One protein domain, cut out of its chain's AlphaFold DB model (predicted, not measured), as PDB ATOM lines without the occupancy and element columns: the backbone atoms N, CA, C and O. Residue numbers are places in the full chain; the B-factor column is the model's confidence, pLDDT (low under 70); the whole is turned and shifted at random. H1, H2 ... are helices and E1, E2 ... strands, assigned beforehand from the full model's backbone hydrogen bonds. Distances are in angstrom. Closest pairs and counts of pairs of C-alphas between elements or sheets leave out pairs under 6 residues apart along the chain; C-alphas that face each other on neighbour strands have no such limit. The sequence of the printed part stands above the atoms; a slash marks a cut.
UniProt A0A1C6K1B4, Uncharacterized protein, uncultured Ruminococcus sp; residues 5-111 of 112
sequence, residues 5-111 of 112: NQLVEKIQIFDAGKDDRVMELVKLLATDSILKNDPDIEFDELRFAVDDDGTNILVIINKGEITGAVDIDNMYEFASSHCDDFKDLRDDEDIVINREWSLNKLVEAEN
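Overview. This is residues 5 to 111 of the 112 residues of an uncharacterized protein of uncultured Ruminococcus sp (UniProt A0A1C6K1B4). A small, strongly twisted three-stranded sheet has one long helix, H2, slantwise over one face and its other face bare, while H3 and H4 pack on H2, H4 on its side away from the sheet. H1 sits by the edge strand E1, and residues 90 to 96 stick out. The 107 printed residues include four named helices and three named strands, in the order H1 H2 E1 E2 E3 H3 H4; the sheet E1 - E2 - E3 is antiparallel and the class mixed. The whole is compact, with a radius of gyration of the C-alphas of 14.3 A and spans of 37 by 34 by 25 A.

Along the chain. Find C-alpha 45 at (19.982, 0.686, 42.347), where E1, residues 45 to 50, begins; E2, residues 56 to 62, spans 19.7 A and E3, residues 65 to 71, 18.2 A. H2, residues 20 to 37, runs 25.6 A from (8.543, -10.288, 41.711). Look for H1 at residues 5 to 15, H3 at 73 to 81 and H4 at 99 to 110, ending at (-7.118, 8.063, 44.370).

Arrangement. The strands form a meander, each the antiparallel neighbour of the one before; look at N 47 and O 59, 3.0 A, and N 60 and O 68, 2.8 A. H2 is over E1 and E2 at a height over the sheet of 8.7 A. H1 only grazes the sheet. H2 touches H3 at Val 26 and Tyr 76, their closest C-alphas, 5.9 A. H2 touches H4 about perpendicular, 89 degrees, with C-alphas 28 and 99 closest at 6.9 A. In the four helices every O i to N i+4 pair is within hydrogen-bond range.

Size, cuts and confidence. The printed part has no cut. The link H3 to H4 is long, 17 residues. Residues 83 to 111 are under pLDDT 70.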
ATOM      1  N   ASN A   5      23.739 -11.084  41.172       78.19
ATOM      2  CA  ASN A   5      23.030 -10.274  42.161       78.19
ATOM      3  C   ASN A   5      21.529 -10.156  41.859       78.19
ATOM      4  O   ASN A   5      20.726 -10.262  42.777       78.19
ATOM      5  N   GLN A   6      21.146 -10.014  40.586       82.50
ATOM      6  CA  GLN A   6      19.734  -9.999  40.188       82.50
ATOM      7  C   GLN A   6      19.049 -11.347  40.439       82.50
ATOM      8  O   GLN A   6      17.876 -11.388  40.790       82.50
ATOM      9  N   LEU A   7      19.765 -12.465  40.271       86.94
ATOM     10  CA  LEU A   7      19.205 -13.780  40.584       86.94
ATOM     11  C   LEU A   7      19.060 -13.992  42.096       86.94
ATOM     12  O   LEU A   7      18.048 -14.534  42.531       86.94
ATOM     13  N   VAL A   8      20.049 -13.560  42.885       90.06
ATOM     14  CA  VAL A   8      19.993 -13.620  44.355       90.06
ATOM     15  C   VAL A   8      18.787 -12.846  44.873       90.06
ATOM     16  O   VAL A   8      18.022 -13.388  45.662       90.06
ATOM     17  N   GLU A   9      18.569 -11.633  44.370       91.75
ATOM     18  CA  GLU A   9      17.414 -10.827  44.755       91.75
ATOM     19  C   GLU A   9      16.087 -11.538  44.445       91.75
ATOM     20  O   GLU A   9      15.213 -11.615  45.303       91.75
ATOM     21  N   LYS A  10      15.947 -12.136  43.254       91.56
ATOM     22  CA  LYS A  10      14.728 -12.878  42.887       91.56
ATOM     23  C   LYS A  10      14.453 -14.065  43.804       91.56
ATOM     24  O   LYS A  10      13.298 -14.333  44.124       91.56
ATOM     25  N   ILE A  11      15.501 -14.764  44.237       91.94
ATOM     26  CA  ILE A  11      15.371 -15.848  45.219       91.94
ATOM     27  C   ILE A  11      14.913 -15.284  46.567       91.94
ATOM     28  O   ILE A  11      13.992 -15.834  47.154       91.94
ATOM     29  N   GLN A  12      15.479 -14.163  47.022       93.12
ATOM     30  CA  GLN A  12      15.070 -13.528  48.282       93.12
ATOM     31  C   GLN A  12      13.604 -13.077  48.257       93.12
ATOM     32  O   GLN A  12      12.880 -13.308  49.223       93.12
ATOM     33  N   ILE A  13      13.152 -12.480  47.152       95.75
ATOM     34  CA  ILE A  13      11.744 -12.103  46.942       95.75
ATOM     35  C   ILE A  13      10.844 -13.344  47.041       95.75
ATOM     36  O   ILE A  13       9.827 -13.323  47.737       95.75
ATOM     37  N   PHE A  14      11.236 -14.435  46.376       94.44
ATOM     38  CA  PHE A  14      10.497 -15.696  46.405       94.44
ATOM     39  C   PHE A  14      10.450 -16.315  47.810       94.44
ATOM     40  O   PHE A  14       9.377 -16.713  48.263       94.44
ATOM     41  N   ASP A  15      11.580 -16.354  48.518       94.81
ATOM     42  CA  ASP A  15      11.683 -16.892  49.881       94.81
ATOM     43  C   ASP A  15      10.850 -16.073  50.883       94.81
ATOM     44  O   ASP A  15      10.295 -16.630  51.831       94.81
ATOM     45  N   ALA A  16      10.695 -14.766  50.641       94.38
ATOM     46  CA  ALA A  16       9.809 -13.882  51.398       94.38
ATOM     47  C   ALA A  16       8.316 -14.032  51.028       94.38
ATOM     48  O   ALA A  16       7.462 -13.357  51.607       94.38
ATOM     49  N   GLY A  17       7.977 -14.895  50.063       93.94
ATOM     50  CA  GLY A  17       6.604 -15.110  49.598       93.94
ATOM     51  C   GLY A  17       6.011 -13.914  48.849       93.94
ATOM     52  O   GLY A  17       4.789 -13.758  48.818       93.94
ATOM     53  N   LYS A  18       6.858 -13.050  48.280       93.50
ATOM     54  CA  LYS A  18       6.454 -11.843  47.551       93.50
ATOM     55  C   LYS A  18       6.411 -12.113  46.042       93.50
ATOM     56  O   LYS A  18       7.087 -13.006  45.531       93.50
ATOM     57  N   ASP A  19       5.610 -11.338  45.316       91.50
ATOM     58  CA  ASP A  19       5.537 -11.400  43.854       91.50
ATOM     59  C   ASP A  19       6.597 -10.471  43.246       91.50
ATOM     60  O   ASP A  19       6.609  -9.269  43.512       91.50
ATOM     61  N   ASP A  20       7.482 -11.027  42.414       90.62
ATOM     62  CA  ASP A  20       8.543 -10.288  41.711       90.62
ATOM     63  C   ASP A  20       7.988  -9.114  40.892       90.62
ATOM     64  O   ASP A  20       8.582  -8.043  40.868       90.62
ATOM     65  N   ARG A  21       6.803  -9.262  40.292       86.69
ATOM     66  CA  ARG A  21       6.167  -8.202  39.495       86.69
ATOM     67  C   ARG A  21       5.731  -7.036  40.374       86.69
ATOM     68  O   ARG A  21       5.968  -5.883  40.026       86.69
ATOM     69  N   VAL A  22       5.119  -7.342  41.520       89.38
ATOM     70  CA  VAL A  22       4.721  -6.327  42.506       89.38
ATOM     71  C   VAL A  22       5.964  -5.644  43.067       89.38
ATOM     72  O   VAL A  22       5.979  -4.426  43.197       89.38
ATOM     73  N   MET A  23       7.038  -6.394  43.325       93.50
ATOM     74  CA  MET A  23       8.291  -5.825  43.821       93.50
ATOM     75  C   MET A  23       8.919  -4.824  42.840       93.50
ATOM     76  O   MET A  23       9.386  -3.765  43.255       93.50
ATOM     77  N   GLU A  24       8.898  -5.109  41.537       89.94
ATOM     78  CA  GLU A  24       9.391  -4.159  40.534       89.94
ATOM     79  C   GLU A  24       8.545  -2.870  40.498       89.94
ATOM     80  O   GLU A  24       9.098  -1.772  40.407       89.94
ATOM     81  N   LEU A  25       7.220  -2.964  40.677       87.00
ATOM     82  CA  LEU A  25       6.360  -1.783  40.846       87.00
ATOM     83  C   LEU A  25       6.698  -1.009  42.126       87.00
ATOM     84  O   LEU A  25       6.805   0.216  42.098       87.00
ATOM     85  N   VAL A  26       6.930  -1.706  43.239       92.12
ATOM     86  CA  VAL A  26       7.342  -1.089  44.507       92.12
ATOM     87  C   VAL A  26       8.652  -0.320  44.346       92.12
ATOM     88  O   VAL A  26       8.747   0.808  44.823       92.12
ATOM     89  N   LYS A  27       9.642  -0.857  43.623       93.31
ATOM     90  CA  LYS A  27      10.894  -0.134  43.333       93.31
ATOM     91  C   LYS A  27      10.660   1.143  42.526       93.31
ATOM     92  O   LYS A  27      11.319   2.151  42.795       93.31
ATOM     93  N   LEU A  28       9.726   1.134  41.571       90.00
ATOM     94  CA  LEU A  28       9.343   2.337  40.820       90.00
ATOM     95  C   LEU A  28       8.702   3.391  41.738       90.00
ATOM     96  O   LEU A  28       9.078   4.562  41.678       90.00
ATOM     97  N   LEU A  29       7.785   2.973  42.615       88.44
ATOM     98  CA  LEU A  29       7.136   3.854  43.592       88.44
ATOM     99  C   LEU A  29       8.137   4.425  44.603       88.44
ATOM    100  O   LEU A  29       8.143   5.630  44.859       88.44
ATOM    101  N   ALA A  30       9.022   3.582  45.135       93.25
ATOM    102  CA  ALA A  30      10.064   3.983  46.070       93.25
ATOM    103  C   ALA A  30      11.043   4.972  45.428       93.25
ATOM    104  O   ALA A  30      11.346   5.999  46.028       93.25
ATOM    105  N   THR A  31      11.475   4.714  44.190       93.44
ATOM    106  CA  THR A  31      12.322   5.635  43.410       93.44
ATOM    107  C   THR A  31      11.683   7.015  43.306       93.44
ATOM    108  O   THR A  31      12.327   8.027  43.577       93.44
ATOM    109  N   ASP A  32      10.402   7.065  42.945       89.25
ATOM    110  CA  ASP A  32       9.676   8.323  42.825       89.25
ATOM    111  C   ASP A  32       9.538   9.049  44.171       89.25
ATOM    112  O   ASP A  32       9.760  10.257  44.245       89.25
ATOM    113  N   SER A  33       9.226   8.312  45.240       89.12
ATOM    114  CA  SER A  33       9.131   8.856  46.598       89.12
ATOM    115  C   SER A  33      10.464   9.435  47.080       89.12
ATOM    116  O   SER A  33      10.499  10.560  47.583       89.12
ATOM    117  N   ILE A  34      11.569   8.712  46.868       92.56
ATOM    118  CA  ILE A  34      12.927   9.141  47.220       92.56
ATOM    119  C   ILE A  34      13.277  10.440  46.485       92.56
ATOM    120  O   ILE A  34      13.609  11.428  47.134       92.56
ATOM    121  N   LEU A  35      13.116  10.477  45.158       91.12
ATOM    122  CA  LEU A  35      13.462  11.647  44.339       91.12
ATOM    123  C   LEU A  35      12.543  12.854  44.580       91.12
ATOM    124  O   LEU A  35      12.960  13.995  44.395       91.12
ATOM    125  N   LYS A  36      11.285  12.637  44.981       90.38
ATOM    126  CA  LYS A  36      10.388  13.728  45.401       90.38
ATOM    127  C   LYS A  36      10.836  14.359  46.717       90.38
ATOM    128  O   LYS A  36      10.700  15.572  46.873       90.38
ATOM    129  N   ASN A  37      11.320  13.545  47.652       91.12
ATOM    130  CA  ASN A  37      11.762  14.006  48.966       91.12
ATOM    131  C   ASN A  37      13.158  14.640  48.916       91.12
ATOM    132  O   ASN A  37      13.391  15.639  49.594       91.12
ATOM    133  N   ASP A  38      14.057  14.086  48.104       92.38
ATOM    134  CA  ASP A  38      15.402  14.606  47.867       92.38
ATOM    135  C   ASP A  38      15.771  14.454  46.379       92.38
ATOM    136  O   ASP A  38      16.212  13.386  45.955       92.38
ATOM    137  N   PRO A  39      15.571  15.496  45.552       92.56
ATOM    138  CA  PRO A  39      15.874  15.436  44.120       92.56
ATOM    139  C   PRO A  39      17.365  15.321  43.790       92.56
ATOM    140  O   PRO A  39      17.701  14.934  42.672       92.56
ATOM    141  N   ASP A  40      18.241  15.686  44.730       94.38
ATOM    142  CA  ASP A  40      19.693  15.694  44.537       94.38
ATOM    143  C   ASP A  40      20.339  14.366  44.974       94.38
ATOM    144  O   ASP A  40      21.552  14.183  44.824       94.38
ATOM    145  N   ILE A  41      19.551  13.426  45.510       92.38
ATOM    146  CA  ILE A  41      20.053  12.120  45.930       92.38
ATOM    147  C   ILE A  41      20.496  11.288  44.721       92.38
ATOM    148  O   ILE A  41      19.761  11.076  43.757       92.38
ATOM    149  N   GLU A  42      21.715  10.760  44.797       93.25
ATOM    150  CA  GLU A  42      22.254   9.835  43.804       93.25
ATOM    151  C   GLU A  42      22.227   8.402  44.344       93.25
ATOM    152  O   GLU A  42      22.719   8.124  45.444       93.25
ATOM    153  N   PHE A  43      21.711   7.475  43.541       94.69
ATOM    154  CA  PHE A  43      21.804   6.038  43.773       94.69
ATOM    155  C   PHE A  43      21.815   5.284  42.440       94.69
ATOM    156  O   PHE A  43      21.250   5.746  41.450       94.69
ATOM    157  N   ASP A  44      22.472   4.128  42.425       92.94
ATOM    158  CA  ASP A  44      22.591   3.277  41.240       92.94
ATOM    159  C   ASP A  44      21.438   2.273  41.155       92.94
ATOM    160  O   ASP A  44      20.928   1.994  40.069       92.94
ATOM    161  N   GLU A  45      21.034   1.702  42.294       91.88
ATOM    162  CA  GLU A  45      19.982   0.686  42.347       91.88
ATOM    163  C   GLU A  45      19.264   0.643  43.704       91.88
ATOM    164  O   GLU A  45      19.822   1.001  44.744       91.88
ATOM    165  N   LEU A  46      18.017   0.162  43.678       95.00
ATOM    166  CA  LEU A  46      17.263  -0.266  44.855       95.00
ATOM    167  C   LEU A  46      17.191  -1.791  44.859       95.00
ATOM    168  O   LEU A  46      16.816  -2.387  43.842       95.00
ATOM    169  N   ARG A  47      17.510  -2.417  45.993       95.12
ATOM    170  CA  ARG A  47      17.489  -3.879  46.127       95.12
ATOM    171  C   ARG A  47      16.615  -4.328  47.288       95.12
ATOM    172  O   ARG A  47      16.701  -3.768  48.375       95.12
ATOM    173  N   PHE A  48      15.810  -5.356  47.064       96.56
ATOM    174  CA  PHE A  48      15.028  -5.995  48.114       96.56
ATOM    175  C   PHE A  48      15.926  -6.690  49.142       96.56
ATOM    176  O   PHE A  48      16.881  -7.390  48.790       96.56
ATOM    177  N   ALA A  49      15.590  -6.509  50.414       95.00
ATOM    178  CA  ALA A  49      16.163  -7.232  51.534       95.00
ATOM    179  C   ALA A  49      15.116  -7.395  52.646       95.00
ATOM    180  O   ALA A  49      14.097  -6.706  52.678       95.00
ATOM    181  N   VAL A  50      15.394  -8.314  53.564       94.06
ATOM    182  CA  VAL A  50      14.645  -8.476  54.811       94.06
ATOM    183  C   VAL A  50      15.589  -8.078  55.935       94.06
ATOM    184  O   VAL A  50      16.708  -8.596  55.988       94.06
ATOM    185  N   ASP A  51      15.172  -7.129  56.766       93.56
ATOM    186  CA  ASP A  51      15.959  -6.667  57.909       93.56
ATOM    187  C   ASP A  51      15.969  -7.715  59.040       93.56
ATOM    188  O   ASP A  51      15.217  -8.697  59.013       93.56
ATOM    189  N   ASP A  52      16.812  -7.516  60.050       92.62
ATOM    190  CA  ASP A  52      17.007  -8.462  61.158       92.62
ATOM    191  C   ASP A  52      15.716  -8.749  61.954       92.62
ATOM    192  O   ASP A  52      15.582  -9.813  62.567       92.62
ATOM    193  N   ASP A  53      14.759  -7.818  61.953       92.62
ATOM    194  CA  ASP A  53      13.456  -7.960  62.613       92.62
ATOM    195  C   ASP A  53      12.363  -8.579  61.719       92.62
ATOM    196  O   ASP A  53      11.243  -8.811  62.182       92.62
ATOM    197  N   GLY A  54      12.695  -8.910  60.469       91.06
ATOM    198  CA  GLY A  54      11.769  -9.464  59.484       91.06
ATOM    199  C   GLY A  54      11.051  -8.419  58.630       91.06
ATOM    200  O   GLY A  54      10.240  -8.805  57.784       91.06
ATOM    201  N   THR A  55      11.333  -7.126  58.814       93.94
ATOM    202  CA  THR A  55      10.747  -6.053  58.000       93.94
ATOM    203  C   THR A  55      11.245  -6.137  56.561       93.94
ATOM    204  O   THR A  55      12.439  -6.301  56.298       93.94
ATOM    205  N   ASN A  56      10.324  -6.013  55.604       95.38
ATOM    206  CA  ASN A  56      10.664  -5.956  54.186       95.38
ATOM    207  C   ASN A  56      11.158  -4.549  53.848       95.38
ATOM    208  O   ASN A  56      10.434  -3.572  54.042       95.38
ATOM    209  N   ILE A  57      12.366  -4.444  53.296       97.12
ATOM    210  CA  ILE A  57      12.980  -3.158  52.960       97.12
ATOM    211  C   ILE A  57      13.532  -3.144  51.534       97.12
ATOM    212  O   ILE A  57      13.894  -4.174  50.958       97.12
ATOM    213  N   LEU A  58      13.646  -1.943  50.971       97.25
ATOM    214  CA  LEU A  58      14.531  -1.673  49.843       97.25
ATOM    215  C   LEU A  58      15.788  -0.976  50.353       97.25
ATOM    216  O   LEU A  58      15.708   0.116  50.913       97.25
ATOM    217  N   VAL A  59      16.951  -1.587  50.131       96.12
ATOM    218  CA  VAL A  59      18.241  -0.939  50.372       96.12
ATOM    219  C   VAL A  59      18.609  -0.058  49.183       96.12
ATOM    220  O   VAL A  59      18.475  -0.461  48.025       96.12
ATOM    221  N   ILE A  60      19.074   1.152  49.481       96.19
ATOM    222  CA  ILE A  60      19.557   2.127  48.505       96.19
ATOM    223  C   ILE A  60      21.050   1.886  48.318       96.19
ATOM    224  O   ILE A  60      21.807   1.925  49.292       96.19
ATOM    225  N   ILE A  61      21.474   1.620  47.084       95.00
ATOM    226  CA  ILE A  61      22.866   1.312  46.760       95.00
ATOM    227  C   ILE A  61      23.424   2.400  45.847       95.00
ATOM    228  O   ILE A  61      22.865   2.681  44.788       95.00
ATOM    229  N   ASN A  62      24.558   2.983  46.229       95.31
ATOM    230  CA  ASN A  62      25.320   3.928  45.414       95.31
ATOM    231  C   ASN A  62      26.792   3.501  45.404       95.31
ATOM    232  O   ASN A  62      27.393   3.281  46.455       95.31
ATOM    233  N   LYS A  63      27.375   3.333  44.217       93.00
ATOM    234  CA  LYS A  63      28.754   2.874  43.981       93.00
ATOM    235  C   LYS A  63      29.084   1.559  44.694       93.00
ATOM    236  O   LYS A  63      30.222   1.320  45.088       93.00
ATOM    237  N   GLY A  64      28.084   0.685  44.819       89.56
ATOM    238  CA  GLY A  64      28.199  -0.613  45.488       89.56
ATOM    239  C   GLY A  64      28.121  -0.565  47.017       89.56
ATOM    240  O   GLY A  64      28.239  -1.615  47.646       89.56
ATOM    241  N   GLU A  65      27.903   0.607  47.616       93.19
ATOM    242  CA  GLU A  65      27.714   0.778  49.057       93.19
ATOM    243  C   GLU A  65      26.237   0.999  49.387       93.19
ATOM    244  O   GLU A  65      25.529   1.700  48.665       93.19
ATOM    245  N   ILE A  66      25.775   0.408  50.492       94.44
ATOM    246  CA  ILE A  66      24.432   0.662  51.020       94.44
ATOM    247  C   ILE A  66      24.454   2.025  51.712       94.44
ATOM    248  O   ILE A  66      25.153   2.206  52.710       94.44
ATOM    249  N   THR A  67      23.692   2.977  51.185       95.44
ATOM    250  CA  THR A  67      23.621   4.354  51.692       95.44
ATOM    251  C   THR A  67      22.364   4.626  52.511       95.44
ATOM    252  O   THR A  67      22.301   5.626  53.225       95.44
ATOM    253  N   GLY A  68      21.378   3.731  52.452       94.06
ATOM    254  CA  GLY A  68      20.139   3.838  53.212       94.06
ATOM    255  C   GLY A  68      19.209   2.654  52.981       94.06
ATOM    256  O   GLY A  68      19.528   1.730  52.230       94.06
ATOM    257  N   ALA A  69      18.048   2.697  53.627       95.31
ATOM    258  CA  ALA A  69      16.984   1.719  53.464       95.31
ATOM    259  C   ALA A  69      15.611   2.386  53.609       95.31
ATOM    260  O   ALA A  69      15.478   3.405  54.292       95.31
ATOM    261  N   VAL A  70      14.605   1.802  52.965       95.00
ATOM    262  CA  VAL A  70      13.212   2.255  52.988       95.00
ATOM    263  C   VAL A  70      12.319   1.070  53.336       95.00
ATOM    264  O   VAL A  70      12.427   0.024  52.700       95.00
ATOM    265  N   ASP A  71      11.444   1.242  54.330       95.00
ATOM    266  CA  ASP A  71      10.348   0.311  54.623       95.00
ATOM    267  C   ASP A  71       9.357   0.310  53.456       95.00
ATOM    268  O   ASP A  71       8.920   1.371  52.993       95.00
ATOM    269  N   ILE A  72       9.028  -0.884  52.971       95.25
ATOM    270  CA  ILE A  72       8.169  -1.056  51.805       95.25
ATOM    271  C   ILE A  72       6.852  -1.761  52.084       95.25
ATOM    272  O   ILE A  72       6.112  -1.968  51.127       95.25
ATOM    273  N   ASP A  73       6.513  -2.121  53.321       93.56
ATOM    274  CA  ASP A  73       5.302  -2.915  53.559       93.56
ATOM    275  C   ASP A  73       4.048  -2.160  53.088       93.56
ATOM    276  O   ASP A  73       3.261  -2.701  52.311       93.56
ATOM    277  N   ASN A  74       3.944  -0.861  53.394       90.88
ATOM    278  CA  ASN A  74       2.846  -0.017  52.903       90.88
ATOM    279  C   ASN A  74       2.835   0.118  51.369       90.88
ATOM    280  O   ASN A  74       1.778   0.075  50.741       90.88
ATOM    281  N   MET A  75       4.008   0.294  50.745       92.06
ATOM    282  CA  MET A  75       4.110   0.417  49.284       92.06
ATOM    283  C   MET A  75       3.769  -0.903  48.588       92.06
ATOM    284  O   MET A  75       3.156  -0.899  47.522       92.06
ATOM    285  N   TYR A  76       4.154  -2.025  49.192       92.38
ATOM    286  CA  TYR A  76       3.879  -3.362  48.697       92.38
ATOM    287  C   TYR A  76       2.395  -3.695  48.807       92.38
ATOM    288  O   TYR A  76       1.821  -4.169  47.831       92.38
ATOM    289  N   GLU A  77       1.755  -3.416  49.944       91.31
ATOM    290  CA  GLU A  77       0.303  -3.569  50.094       91.31
ATOM    291  C   GLU A  77      -0.447  -2.728  49.058       91.31
ATOM    292  O   GLU A  77      -1.321  -3.242  48.354       91.31
ATOM    293  N   PHE A  78      -0.039  -1.468  48.890       86.06
ATOM    294  CA  PHE A  78      -0.611  -0.581  47.888       86.06
ATOM    295  C   PHE A  78      -0.453  -1.154  46.466       86.06
ATOM    296  O   PHE A  78      -1.447  -1.332  45.761       86.06
ATOM    297  N   ALA A  79       0.764  -1.507  46.048       85.19
ATOM    298  CA  ALA A  79       1.023  -2.038  44.710       85.19
ATOM    299  C   ALA A  79       0.343  -3.397  44.475       85.19
ATOM    300  O   ALA A  79      -0.142  -3.665  43.379       85.19
ATOM    301  N   SER A  80       0.276  -4.242  45.506       86.69
ATOM    302  CA  SER A  80      -0.390  -5.541  45.446       86.69
ATOM    303  C   SER A  80      -1.902  -5.396  45.301       86.69
ATOM    304  O   SER A  80      -2.500  -6.186  44.577       86.69
ATOM    305  N   SER A  81      -2.520  -4.416  45.969       81.81
ATOM    306  CA  SER A  81      -3.969  -4.186  45.875       81.81
ATOM    307  C   SER A  81      -4.406  -3.714  44.489       81.81
ATOM    308  O   SER A  81      -5.461  -4.123  44.023       81.81
ATOM    309  N   HIS A  82      -3.548  -2.963  43.796       71.06
ATOM    310  CA  HIS A  82      -3.780  -2.502  42.425       71.06
ATOM    311  C   HIS A  82      -3.160  -3.441  41.378       71.06
ATOM    312  O   HIS A  82      -3.160  -3.131  40.186       71.06
ATOM    313  N   CYS A  83      -2.621  -4.600  41.794       65.19
ATOM    314  CA  CYS A  83      -1.937  -5.529  40.894       65.19
ATOM    315  C   CYS A  83      -2.864  -6.063  39.792       65.19
ATOM    316  O   CYS A  83      -2.408  -6.297  38.674       65.19
ATOM    317  N   ASP A  84      -4.146  -6.246  40.113       64.06
ATOM    318  CA  ASP A  84      -5.173  -6.721  39.180       64.06
ATOM    319  C   ASP A  84      -5.747  -5.586  38.303       64.06
ATOM    320  O   ASP A  84      -6.227  -5.844  37.195       64.06
ATOM    321  N   ASP A  85      -5.645  -4.326  38.750       61.88
ATOM    322  CA  ASP A  85      -6.037  -3.131  37.978       61.88
ATOM    323  C   ASP A  85      -5.015  -2.784  36.892       61.88
ATOM    324  O   ASP A  85      -5.337  -2.167  35.865       61.88
ATOM    325  N   PHE A  86      -3.773  -3.234  37.074       56.59
ATOM    326  CA  PHE A  86      -2.827  -3.383  35.983       56.59
ATOM    327  C   PHE A  86      -3.313  -4.540  35.098       56.59
ATOM    328  O   PHE A  86      -2.838  -5.668  35.218       56.59
ATOM    329  N   LYS A  87      -4.304  -4.244  34.232       52.50
ATOM    330  CA  LYS A  87      -4.804  -5.102  33.137       52.50
ATOM    331  C   LYS A  87      -3.706  -6.021  32.641       52.50
ATOM    332  O   LYS A  87      -2.598  -5.532  32.447       52.50
ATOM    333  N   ASP A  88      -4.052  -7.283  32.376       54.50
ATOM    334  CA  ASP A  88      -3.149  -8.326  31.888       54.50
ATOM    335  C   ASP A  88      -2.150  -7.751  30.868       54.50
ATOM    336  O   ASP A  88      -2.433  -7.627  29.679       54.50
ATOM    337  N   LEU A  89      -0.973  -7.346  31.364       55.66
ATOM    338  CA  LEU A  89       0.058  -6.619  30.606       55.66
ATOM    339  C   LEU A  89       0.593  -7.459  29.433       55.66
ATOM    340  O   LEU A  89       1.413  -7.010  28.644       55.66
ATOM    341  N   ARG A  90       0.157  -8.719  29.374       55.56
ATOM    342  CA  ARG A  90       0.471  -9.736  28.380       55.56
ATOM    343  C   ARG A  90      -0.334  -9.559  27.093       55.56
ATOM    344  O   ARG A  90       0.148  -9.997  26.056       55.56
ATOM    345  N   ASP A  91      -1.513  -8.937  27.166       56.47
ATOM    346  CA  ASP A  91      -2.415  -8.745  26.020       56.47
ATOM    347  C   ASP A  91      -2.280  -7.352  25.375       56.47
ATOM    348  O   ASP A  91      -2.910  -7.080  24.353       56.47
ATOM    349  N   ASP A  92      -1.463  -6.470  25.956       56.62
ATOM    350  CA  ASP A  92      -1.252  -5.103  25.479       56.62
ATOM    351  C   ASP A  92       0.192  -4.945  24.974       56.62
ATOM    352  O   ASP A  92       1.109  -4.620  25.725       56.62
ATOM    353  N   GLU A  93       0.409  -5.235  23.684       55.06
ATOM    354  CA  GLU A  93       1.740  -5.197  23.047       55.06
ATOM    355  C   GLU A  93       2.361  -3.783  23.010       55.06
ATOM    356  O   GLU A  93       3.568  -3.651  22.792       55.06
ATOM    357  N   ASP A  94       1.565  -2.738  23.265       57.38
ATOM    358  CA  ASP A  94       1.971  -1.331  23.198       57.38
ATOM    359  C   ASP A  94       2.186  -0.686  24.587       57.38
ATOM    360  O   ASP A  94       2.544   0.497  24.680       57.38
ATOM    361  N   ILE A  95       1.999  -1.431  25.688       61.34
ATOM    362  CA  ILE A  95       2.115  -0.872  27.040       61.34
ATOM    363  C   ILE A  95       3.579  -0.667  27.450       61.34
ATOM    364  O   ILE A  95       4.333  -1.592  27.751       61.34
ATOM    365  N   VAL A  96       4.001   0.596  27.504       61.41
ATOM    366  CA  VAL A  96       5.309   0.974  28.050       61.41
ATOM    367  C   VAL A  96       5.150   1.280  29.537       61.41
ATOM    368  O   VAL A  96       4.750   2.379  29.918       61.41
ATOM    369  N   ILE A  97       5.488   0.305  30.385       62.59
ATOM    370  CA  ILE A  97       5.517   0.480  31.844       62.59
ATOM    371  C   ILE A  97       6.714   1.363  32.191       62.59
ATOM    372  O   ILE A  97       7.863   0.924  32.229       62.59
ATOM    373  N   ASN A  98       6.434   2.642  32.397       65.00
ATOM    374  CA  ASN A  98       7.411   3.646  32.781       65.00
ATOM    375  C   ASN A  98       6.886   4.472  33.966       65.00
ATOM    376  O   ASN A  98       5.797   4.232  34.501       65.00
ATOM    377  N   ARG A  99       7.681   5.458  34.393       61.78
ATOM    378  CA  ARG A  99       7.331   6.337  35.512       61.78
ATOM    379  C   ARG A  99       5.988   7.048  35.307       61.78
ATOM    380  O   ARG A  99       5.199   7.106  36.242       61.78
ATOM    381  N   GLU A 100       5.720   7.566  34.109       68.38
ATOM    382  CA  GLU A 100       4.465   8.274  33.812       68.38
ATOM    383  C   GLU A 100       3.258   7.338  33.885       68.38
ATOM    384  O   GLU A 100       2.246   7.693  34.483       68.38
ATOM    385  N   TRP A 101       3.381   6.123  33.347       67.62
ATOM    386  CA  TRP A 101       2.322   5.118  33.426       67.62
ATOM    387  C   TRP A 101       2.001   4.737  34.876       67.62
ATOM    388  O   TRP A 101       0.832   4.716  35.264       67.62
ATOM    389  N   SER A 102       3.039   4.514  35.690       64.69
ATOM    390  CA  SER A 102       2.880   4.147  37.103       64.69
ATOM    391  C   SER A 102       2.172   5.261  37.877       64.69
ATOM    392  O   SER A 102       1.205   5.000  38.579       64.69
ATOM    393  N   LEU A 103       2.592   6.518  37.685       67.44
ATOM    394  CA  LEU A 103       1.988   7.684  38.337       67.44
ATOM    395  C   LEU A 103       0.537   7.931  37.908       67.44
ATOM    396  O   LEU A 103      -0.293   8.259  38.751       67.44
ATOM    397  N   ASN A 104       0.212   7.762  36.624       69.69
ATOM    398  CA  ASN A 104      -1.160   7.935  36.144       69.69
ATOM    399  C   ASN A 104      -2.110   6.920  36.788       69.69
ATOM    400  O   ASN A 104      -3.220   7.287  37.165       69.69
ATOM    401  N   LYS A 105      -1.656   5.678  36.994       67.31
ATOM    402  CA  LYS A 105      -2.446   4.660  37.694       67.31
ATOM    403  C   LYS A 105      -2.669   4.988  39.171       67.31
ATOM    404  O   LYS A 105      -3.769   4.765  39.663       67.31
ATOM    405  N   LEU A 106      -1.685   5.591  39.847       61.75
ATOM    406  CA  LEU A 106      -1.862   6.094  41.219       61.75
ATOM    407  C   LEU A 106      -2.954   7.165  41.301       61.75
ATOM    408  O   LEU A 106      -3.788   7.134  42.199       61.75
ATOM    409  N   VAL A 107      -2.952   8.105  40.354       61.12
ATOM    410  CA  VAL A 107      -3.933   9.197  40.317       61.12
ATOM    411  C   VAL A 107      -5.329   8.678  39.968       61.12
ATOM    412  O   VAL A 107      -6.312   9.194  40.488       61.12
ATOM    413  N   GLU A 108      -5.442   7.671  39.101       59.94
ATOM    414  CA  GLU A 108      -6.729   7.033  38.795       59.94
ATOM    415  C   GLU A 108      -7.329   6.346  40.032       59.94
ATOM    416  O   GLU A 108      -8.514   6.533  40.293       59.94
ATOM    417  N   ALA A 109      -6.512   5.652  40.830       56.41
ATOM    418  CA  ALA A 109      -6.951   4.957  42.042       56.41
ATOM    419  C   ALA A 109      -7.338   5.883  43.215       56.41
ATOM    420  O   ALA A 109      -8.202   5.533  44.011       56.41
ATOM    421  N   GLU A 110      -6.733   7.072  43.342       52.66
ATOM    422  CA  GLU A 110      -7.118   8.063  44.370       52.66
ATOM    423  C   GLU A 110      -8.428   8.811  44.051       52.66
ATOM    424  O   GLU A 110      -8.980   9.482  44.926       52.66
ATOM    425  N   ASN A 111      -8.906   8.746  42.803       53.22
ATOM    426  CA  ASN A 111     -10.097   9.465  42.334       53.22
ATOM    427  C   ASN A 111     -11.347   8.571  42.168       53.22
ATOM    428  O   ASN A 111     -12.377   9.073  41.703       53.22
TER     429      ASN A 111